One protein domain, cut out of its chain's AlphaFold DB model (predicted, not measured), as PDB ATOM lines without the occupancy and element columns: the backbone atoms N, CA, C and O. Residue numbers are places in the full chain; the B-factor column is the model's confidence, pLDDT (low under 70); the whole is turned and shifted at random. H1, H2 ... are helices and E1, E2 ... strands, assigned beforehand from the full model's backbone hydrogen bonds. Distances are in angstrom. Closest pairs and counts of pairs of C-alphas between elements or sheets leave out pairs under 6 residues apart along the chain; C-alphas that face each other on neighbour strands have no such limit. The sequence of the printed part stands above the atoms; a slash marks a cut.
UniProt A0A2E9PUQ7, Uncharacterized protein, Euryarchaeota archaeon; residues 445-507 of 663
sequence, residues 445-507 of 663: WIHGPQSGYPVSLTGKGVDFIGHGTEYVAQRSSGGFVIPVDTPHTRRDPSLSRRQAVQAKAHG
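AT A GLANCE: This is residues 445 to 507 of the 663 residues of an uncharacterized protein of Euryarchaeota archaeon (UniProt A0A2E9PUQ7). A long, narrow hairpin, E4 and E5, makes the middle of a flat model; helix H2 packs along E5 on one face of it, and a small hairpin, E2 and E3, is set off beyond the other face. Short E1 extends the sheet beside E4, and little H1 makes the corner between E5 and H2. The printed part has 63 residues, in the order E1 E2 E3 E4 E5 H1 H2; the sheets E1 - E4 - E5 and E2 - E3 are antiparallel, and the class is mixed. It is compact, with a radius of gyration of the C-alphas of 11.7 A and spans of 32 by 29 by 13 A.

IN THESE COORDINATES: Find C-alpha 469 at (6.926, -13.168, 5.892); from there E4 runs 19.9 A to residue 475. E5, residues 478 to 485, runs 22.2 A. E1 is residues 445 to 447, E2 453 to 455, E3 464 to 466 and H1 487 to 491. H2, residues 495 to 505, runs 15.2 A to C-alpha 505 at (-11.992, -18.748, 15.591).

HOW THE PARTS SIT: Look at the hairpin E4 and E5: N 473 and O 480 are 2.8 A apart, within hydrogen-bond range. Beside E4, edge strand E1 has N 446 2.8 A from O 470. H2 on one face gives two layers, helix over sheet: it lies over E5 at a height over the sheet of 8.3 A, along the strands at 14 degrees on the local plane, and the closest C-alphas, of Pro 483 and Ser 496, are 5.4 A apart. H1 is only just on the sheet, with 5 pairs of C-alphas within 10 A, and only grazes it. H1 and H2 only just touch, with 3 pairs within 8 A, only at the corner; their closest C-alphas, of Thr 489 and Leu 495, are 5.8 A apart. In the hairpin E2 and E3, N 453 is 2.9 A from O 466; both strands are apart from E5. In H1 and H2 every O i to N i+4 pair is within hydrogen-bond range.

THE WHOLE: The C-alphas farthest apart, of Lys 460 and Pro 493, are 32.6 A apart. The printed part has no cut and no long link. Mean pLDDT of the printed part is 75.0; look for values under 70 at 11 residues, among them 458 to 461.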
ATOM      1  N   TRP A 445       0.410  -7.473   6.370       75.31
ATOM      2  CA  TRP A 445       1.593  -8.239   5.989       75.31
ATOM      3  C   TRP A 445       2.859  -7.541   6.474       75.31
ATOM      4  O   TRP A 445       3.045  -6.351   6.234       75.31
ATOM      5  N   ILE A 446       3.723  -8.301   7.135       73.62
ATOM      6  CA  ILE A 446       5.063  -7.885   7.534       73.62
ATOM      7  C   ILE A 446       6.085  -8.795   6.858       73.62
ATOM      8  O   ILE A 446       5.852  -9.993   6.671       73.62
ATOM      9  N   HIS A 447       7.206  -8.207   6.451       74.12
ATOM     10  CA  HIS A 447       8.284  -8.915   5.780       74.12
ATOM     11  C   HIS A 447       9.634  -8.415   6.286       74.12
ATOM     12  O   HIS A 447       9.844  -7.211   6.420       74.12
ATOM     13  N   GLY A 448      10.554  -9.342   6.531       77.44
ATOM     14  CA  GLY A 448      11.917  -9.025   6.930       77.44
ATOM     15  C   GLY A 448      12.814 -10.263   6.978       77.44
ATOM     16  O   GLY A 448      12.431 -11.332   6.493       77.44
ATOM     17  N   PRO A 449      14.024 -10.140   7.548       68.75
ATOM     18  CA  PRO A 449      14.998 -11.222   7.613       68.75
ATOM     19  C   PRO A 449      14.445 -12.492   8.268       68.75
ATOM     20  O   PRO A 449      13.735 -12.453   9.275       68.75
ATOM     21  N   GLN A 450      14.833 -13.651   7.734       71.88
ATOM     22  CA  GLN A 450      14.487 -14.960   8.308       71.88
ATOM     23  C   GLN A 450      15.147 -15.190   9.683       71.88
ATOM     24  O   GLN A 450      14.691 -16.039  10.445       71.88
ATOM     25  N   SER A 451      16.203 -14.432  10.001       70.81
ATOM     26  CA  SER A 451      16.936 -14.452  11.274       70.81
ATOM     27  C   SER A 451      16.254 -13.683  12.409       70.81
ATOM     28  O   SER A 451      16.679 -13.820  13.551       70.81
ATOM     29  N   GLY A 452      15.219 -12.895  12.110       76.69
ATOM     30  CA  GLY A 452      14.503 -12.084  13.090       76.69
ATOM     31  C   GLY A 452      14.642 -10.580  12.843       76.69
ATOM     32  O   GLY A 452      15.704 -10.106  12.440       76.69
ATOM     33  N   TYR A 453      13.573  -9.824  13.096       70.12
ATOM     34  CA  TYR A 453      13.563  -8.359  13.099       70.12
ATOM     35  C   TYR A 453      12.554  -7.813  14.121       70.12
ATOM     36  O   TYR A 453      11.520  -8.443  14.361       70.12
ATOM     37  N   PRO A 454      12.833  -6.659  14.755       76.06
ATOM     38  CA  PRO A 454      11.921  -6.073  15.727       76.06
ATOM     39  C   PRO A 454      10.660  -5.542  15.040       76.06
ATOM     40  O   PRO A 454      10.741  -4.776  14.079       76.06
ATOM     41  N   VAL A 455       9.490  -5.919  15.558       74.69
ATOM     42  CA  VAL A 455       8.188  -5.447  15.071       74.69
ATOM     43  C   VAL A 455       7.478  -4.672  16.172       74.69
ATOM     44  O   VAL A 455       7.357  -5.148  17.302       74.69
ATOM     45  N   SER A 456       6.979  -3.483  15.829       74.69
ATOM     46  CA  SER A 456       6.133  -2.662  16.696       74.69
ATOM     47  C   SER A 456       4.728  -2.528  16.109       74.69
ATOM     48  O   SER A 456       4.534  -2.099  14.970       74.69
ATOM     49  N   LEU A 457       3.734  -2.892  16.907       70.94
ATOM     50  CA  LEU A 457       2.305  -2.766  16.643       70.94
ATOM     51  C   LEU A 457       1.749  -1.460  17.217       70.94
ATOM     52  O   LEU A 457       0.822  -0.862  16.663       70.94
ATOM     53  N   THR A 458       2.325  -0.996  18.326       65.12
ATOM     54  CA  THR A 458       1.886   0.218  19.028       65.12
ATOM     55  C   THR A 458       2.681   1.463  18.633       65.12
ATOM     56  O   THR A 458       2.181   2.578  18.802       65.12
ATOM     57  N   GLY A 459       3.879   1.284  18.065       65.12
ATOM     58  CA  GLY A 459       4.849   2.350  17.806       65.12
ATOM     59  C   GLY A 459       5.644   2.767  19.049       65.12
ATOM     60  O   GLY A 459       6.410   3.723  18.983       65.12
ATOM     61  N   LYS A 460       5.461   2.079  20.187       64.81
ATOM     62  CA  LYS A 460       6.148   2.347  21.457       64.81
ATOM     63  C   LYS A 460       6.936   1.107  21.888       64.81
ATOM     64  O   LYS A 460       6.496   0.357  22.750       64.81
ATOM     65  N   GLY A 461       8.098   0.895  21.271       69.50
ATOM     66  CA  GLY A 461       8.976  -0.249  21.553       69.50
ATOM     67  C   GLY A 461       8.674  -1.495  20.713       69.50
ATOM     68  O   GLY A 461       7.832  -1.466  19.815       69.50
ATOM     69  N   VAL A 462       9.410  -2.576  20.969       73.12
ATOM     70  CA  VAL A 462       9.307  -3.845  20.231       73.12
ATOM     71  C   VAL A 462       8.255  -4.733  20.891       73.12
ATOM     72  O   VAL A 462       8.415  -5.114  22.046       73.12
ATOM     73  N   ASP A 463       7.197  -5.074  20.156       72.88
ATOM     74  CA  ASP A 463       6.112  -5.932  20.649       72.88
ATOM     75  C   ASP A 463       6.456  -7.424  20.481       72.88
ATOM     76  O   ASP A 463       6.099  -8.249  21.320       72.88
ATOM     77  N   PHE A 464       7.166  -7.785  19.408       79.19
ATOM     78  CA  PHE A 464       7.715  -9.129  19.198       79.19
ATOM     79  C   PHE A 464       8.828  -9.119  18.138       79.19
ATOM     80  O   PHE A 464       9.050  -8.121  17.449       79.19
ATOM     81  N   ILE A 465       9.523 -10.252  18.001       79.06
ATOM     82  CA  ILE A 465      10.504 -10.484  16.934       79.06
ATOM     83  C   ILE A 465       9.825 -11.251  15.799       79.06
ATOM     84  O   ILE A 465       9.481 -12.425  15.958       79.06
ATOM     85  N   GLY A 466       9.611 -10.572  14.673       77.00
ATOM     86  CA  GLY A 466       9.075 -11.174  13.455       77.00
ATOM     87  C   GLY A 466      10.158 -11.923  12.687       77.00
ATOM     88  O   GLY A 466      11.336 -11.598  12.804       77.00
ATOM     89  N   HIS A 467       9.773 -12.927  11.901       77.00
ATOM     90  CA  HIS A 467      10.705 -13.708  11.079       77.00
ATOM     91  C   HIS A 467      10.152 -13.862   9.670       77.00
ATOM     92  O   HIS A 467       9.025 -14.314   9.512       77.00
ATOM     93  N   GLY A 468      10.937 -13.557   8.635       81.69
ATOM     94  CA  GLY A 468      10.484 -13.769   7.258       81.69
ATOM     95  C   GLY A 468       9.181 -13.022   6.932       81.69
ATOM     96  O   GLY A 468       9.021 -11.855   7.297       81.69
ATOM     97  N   THR A 469       8.252 -13.705   6.252       81.25
ATOM     98  CA  THR A 469       6.926 -13.168   5.892       81.25
ATOM     99  C   THR A 469       5.849 -13.650   6.860       81.25
ATOM    100  O   THR A 469       5.585 -14.854   6.952       81.25
ATOM    101  N   GLU A 470       5.160 -12.718   7.517       80.94
ATOM    102  CA  GLU A 470       4.088 -13.003   8.479       80.94
ATOM    103  C   GLU A 470       2.898 -12.056   8.269       80.94
ATOM    104  O   GLU A 470       3.030 -10.973   7.705       80.94
ATOM    105  N   TYR A 471       1.712 -12.463   8.712       80.06
ATOM    106  CA  TYR A 471       0.525 -11.612   8.739       80.06
ATOM    107  C   TYR A 471       0.117 -11.332  10.181       80.06
ATOM    108  O   TYR A 471      -0.156 -12.259  10.944       80.06
ATOM    109  N   VAL A 472       0.029 -10.057  10.550       82.75
ATOM    110  CA  VAL A 472      -0.411  -9.631  11.879       82.75
ATOM    111  C   VAL A 472      -1.877  -9.226  11.823       82.75
ATOM    112  O   VAL A 472      -2.232  -8.178  11.280       82.75
ATOM    113  N   ALA A 473      -2.735 -10.042  12.427       78.38
ATOM    114  CA  ALA A 473      -4.139  -9.719  12.610       78.38
ATOM    115  C   ALA A 473      -4.314  -8.937  13.920       78.38
ATOM    116  O   ALA A 473      -4.090  -9.473  15.004       78.38
ATOM    117  N   GLN A 474      -4.708  -7.666  13.835       77.31
ATOM    118  CA  GLN A 474      -4.932  -6.825  15.014       77.31
ATOM    119  C   GLN A 474      -6.412  -6.748  15.395       77.31
ATOM    120  O   GLN A 474      -7.297  -6.660  14.539       77.31
ATOM    121  N   ARG A 475      -6.677  -6.745  16.704       72.56
ATOM    122  CA  ARG A 475      -7.970  -6.421  17.315       72.56
ATOM    123  C   ARG A 475      -7.728  -5.577  18.572       72.56
ATOM    124  O   ARG A 475      -6.619  -5.538  19.092       72.56
ATOM    125  N   SER A 476      -8.771  -4.941  19.100       69.06
ATOM    126  CA  SER A 476      -8.722  -4.207  20.374       69.06
ATOM    127  C   SER A 476      -8.212  -5.037  21.565       69.06
ATOM    128  O   SER A 476      -7.714  -4.462  22.522       69.06
ATOM    129  N   SER A 477      -8.312  -6.371  21.507       63.81
ATOM    130  CA  SER A 477      -7.865  -7.304  22.549       63.81
ATOM    131  C   SER A 477      -6.415  -7.793  22.404       63.81
ATOM    132  O   SER A 477      -5.979  -8.595  23.224       63.81
ATOM    133  N   GLY A 478      -5.685  -7.384  21.358       70.25
ATOM    134  CA  GLY A 478      -4.307  -7.824  21.097       70.25
ATOM    135  C   GLY A 478      -4.005  -8.079  19.615       70.25
ATOM    136  O   GLY A 478      -4.870  -7.936  18.749       70.25
ATOM    137  N   GLY A 479      -2.756  -8.448  19.315       75.62
ATOM    138  CA  GLY A 479      -2.305  -8.847  17.978       75.62
ATOM    139  C   GLY A 479      -2.059 -10.354  17.892       75.62
ATOM    140  O   GLY A 479      -1.510 -10.944  18.816       75.62
ATOM    141  N   PHE A 480      -2.451 -10.977  16.782       80.00
ATOM    142  CA  PHE A 480      -2.202 -12.390  16.501       80.00
ATOM    143  C   PHE A 480      -1.333 -12.525  15.246       80.00
ATOM    144  O   PHE A 480      -1.695 -12.015  14.185       80.00
ATOM    145  N   VAL A 481      -0.201 -13.223  15.357       83.44
ATOM    146  CA  VAL A 481       0.776 -13.378  14.267       83.44
ATOM    147  C   VAL A 481       0.578 -14.721  13.567       83.44
ATOM    148  O   VAL A 481       0.590 -15.783  14.192       83.44
ATOM    149  N   ILE A 482       0.384 -14.673  12.252       83.50
ATOM    150  CA  ILE A 482       0.219 -15.838  11.385       83.50
ATOM    151  C   ILE A 482       1.475 -15.949  10.516       83.50
ATOM    152  O   ILE A 482       1.649 -15.141   9.603       83.50
ATOM    153  N   PRO A 483       2.350 -16.934  10.759       84.06
ATOM    154  CA  PRO A 483       3.561 -17.092   9.970       84.06
ATOM    155  C   PRO A 483       3.205 -17.639   8.583       84.06
ATOM    156  O   PRO A 483       2.355 -18.526   8.482       84.06
ATOM    157  N   VAL A 484       3.833 -17.137   7.516       77.19
ATOM    158  CA  VAL A 484       3.543 -17.550   6.128       77.19
ATOM    159  C   VAL A 484       4.783 -18.121   5.447       77.19
ATOM    160  O   VAL A 484       4.773 -19.292   5.076       77.19
ATOM    161  N   ASP A 485       5.881 -17.368   5.387       77.12
ATOM    162  CA  ASP A 485       7.187 -17.882   4.948       77.12
ATOM    163  C   ASP A 485       8.257 -17.559   5.989       77.12
ATOM    164  O   ASP A 485       8.918 -16.520   5.932       77.12
ATOM    165  N   THR A 486       8.387 -18.457   6.961       77.62
ATOM    166  CA  THR A 486       9.311 -18.362   8.090       77.62
ATOM    167  C   THR A 486      10.065 -19.684   8.248       77.62
ATOM    168  O   THR A 486       9.625 -20.722   7.729       77.62
ATOM    169  N   PRO A 487      11.160 -19.743   9.026       72.31
ATOM    170  CA  PRO A 487      11.860 -21.006   9.266       72.31
ATOM    171  C   PRO A 487      10.944 -22.054   9.920       72.31
ATOM    172  O   PRO A 487      11.142 -23.259   9.755       72.31
ATOM    173  N   HIS A 488       9.907 -21.600  10.634       68.25
ATOM    174  CA  HIS A 488       8.905 -22.451  11.263       68.25
ATOM    175  C   HIS A 488       7.883 -23.004  10.264       68.25
ATOM    176  O   HIS A 488       7.533 -24.177  10.378       68.25
ATOM    177  N   THR A 489       7.450 -22.233   9.260       69.94
ATOM    178  CA  THR A 489       6.531 -22.748   8.222       69.94
ATOM    179  C   THR A 489       7.234 -23.657   7.221       69.94
ATOM    180  O   THR A 489       6.613 -24.559   6.670       69.94
ATOM    181  N   ARG A 490       8.554 -23.516   7.050       71.69
ATOM    182  CA  ARG A 490       9.366 -24.456   6.256       71.69
ATOM    183  C   ARG A 490       9.552 -25.812   6.943       71.69
ATOM    184  O   ARG A 490       9.632 -26.834   6.269       71.69
ATOM    185  N   ARG A 491       9.595 -25.836   8.280       68.06
ATOM    186  CA  ARG A 491       9.632 -27.074   9.086       68.06
ATOM    187  C   ARG A 491       8.244 -27.689   9.282       68.06
ATOM    188  O   ARG A 491       8.135 -28.906   9.385       68.06
ATOM    189  N   ASP A 492       7.198 -26.865   9.314       71.25
ATOM    190  CA  ASP A 492       5.798 -27.291   9.368       71.25
ATOM    191  C   ASP A 492       4.932 -26.481   8.384       71.25
ATOM    192  O   ASP A 492       4.379 -25.435   8.749       71.25
ATOM    193  N   PRO A 493       4.736 -26.990   7.153       69.06
ATOM    194  CA  PRO A 493       3.951 -26.312   6.119       69.06
ATOM    195  C   PRO A 493       2.472 -26.100   6.472       69.06
ATOM    196  O   PRO A 493       1.771 -25.342   5.804       69.06
ATOM    197  N   SER A 494       1.959 -26.769   7.511       70.00
ATOM    198  CA  SER A 494       0.564 -26.632   7.943       70.00
ATOM    199  C   SER A 494       0.358 -25.562   9.023       70.00
ATOM    200  O   SER A 494      -0.788 -25.211   9.324       70.00
ATOM    201  N   LEU A 495       1.443 -25.009   9.577       74.06
ATOM    202  CA  LEU A 495       1.417 -24.040  10.672       74.06
ATOM    203  C   LEU A 495       0.617 -22.780  10.315       74.06
ATOM    204  O   LEU A 495      -0.270 -22.396  11.074       74.06
ATOM    205  N   SER A 496       0.839 -22.201   9.132       76.00
ATOM    206  CA  SER A 496       0.126 -21.003   8.656       76.00
ATOM    207  C   SER A 496      -1.389 -21.192   8.660       76.00
ATOM    208  O   SER A 496      -2.139 -20.330   9.112       76.00
ATOM    209  N   ARG A 497      -1.856 -22.366   8.214       71.75
ATOM    210  CA  ARG A 497      -3.284 -22.683   8.142       71.75
ATOM    211  C   ARG A 497      -3.889 -22.910   9.524       71.75
ATOM    212  O   ARG A 497      -4.994 -22.435   9.771       71.75
ATOM    213  N   ARG A 498      -3.191 -23.616  10.422       80.31
ATOM    214  CA  ARG A 498      -3.670 -23.824  11.801       80.31
ATOM    215  C   ARG A 498      -3.775 -22.493  12.544       80.31
ATOM    216  O   ARG A 498      -4.820 -22.218  13.125       80.31
ATOM    217  N   GLN A 499      -2.757 -21.644  12.417       79.81
ATOM    218  CA  GLN A 499      -2.743 -20.308  13.012       79.81
ATOM    219  C   GLN A 499      -3.834 -19.406  12.414       79.81
ATOM    220  O   GLN A 499      -4.507 -18.705  13.159       79.81
ATOM    221  N   ALA A 500      -4.097 -19.474  11.104       78.00
ATOM    222  CA  ALA A 500      -5.180 -18.713  10.475       78.00
ATOM    223  C   ALA A 500      -6.586 -19.172  10.906       78.00
ATOM    224  O   ALA A 500      -7.463 -18.338  11.129       78.00
ATOM    225  N   VAL A 501      -6.811 -20.484  11.056       77.62
ATOM    226  CA  VAL A 501      -8.083 -21.029  11.572       77.62
ATOM    227  C   VAL A 501      -8.278 -20.644  13.036       77.62
ATOM    228  O   VAL A 501      -9.372 -20.224  13.406       77.62
ATOM    229  N   GLN A 502      -7.223 -20.721  13.847       80.81
ATOM    230  CA  GLN A 502      -7.251 -20.309  15.247       80.81
ATOM    231  C   GLN A 502      -7.519 -18.803  15.380       80.81
ATOM    232  O   GLN A 502      -8.421 -18.405  16.112       80.81
ATOM    233  N   ALA A 503      -6.820 -17.966  14.612       80.69
ATOM    234  CA  ALA A 503      -7.052 -16.524  14.575       80.69
ATOM    235  C   ALA A 503      -8.505 -16.194  14.195       80.69
ATOM    236  O   ALA A 503      -9.167 -15.409  14.873       80.69
ATOM    237  N   LYS A 504      -9.043 -16.851  13.158       78.62
ATOM    238  CA  LYS A 504     -10.439 -16.670  12.738       78.62
ATOM    239  C   LYS A 504     -11.430 -17.125  13.817       78.62
ATOM    240  O   LYS A 504     -12.409 -16.427  14.058       78.62
ATOM    241  N   ALA A 505     -11.165 -18.248  14.490       76.94
ATOM    242  CA  ALA A 505     -11.992 -18.748  15.591       76.94
ATOM    243  C   ALA A 505     -11.995 -17.801  16.806       76.94
ATOM    244  O   ALA A 505     -13.020 -17.649  17.461       76.94
ATOM    245  N   HIS A 506     -10.887 -17.098  17.059       78.00
ATOM    246  CA  HIS A 506     -10.797 -16.046  18.081       78.00
ATOM    247  C   HIS A 506     -11.313 -14.670  17.602       78.00
ATOM    248  O   HIS A 506     -11.200 -13.669  18.313       78.00
ATOM    249  N   GLY A 507     -11.917 -14.604  16.411       76.19
ATOM    250  CA  GLY A 507     -12.557 -13.398  15.886       76.19
ATOM    251  C   GLY A 507     -11.591 -12.344  15.339       76.19
ATOM    252  O   GLY A 507     -11.966 -11.175  15.241       76.19
TER     253      GLY A 507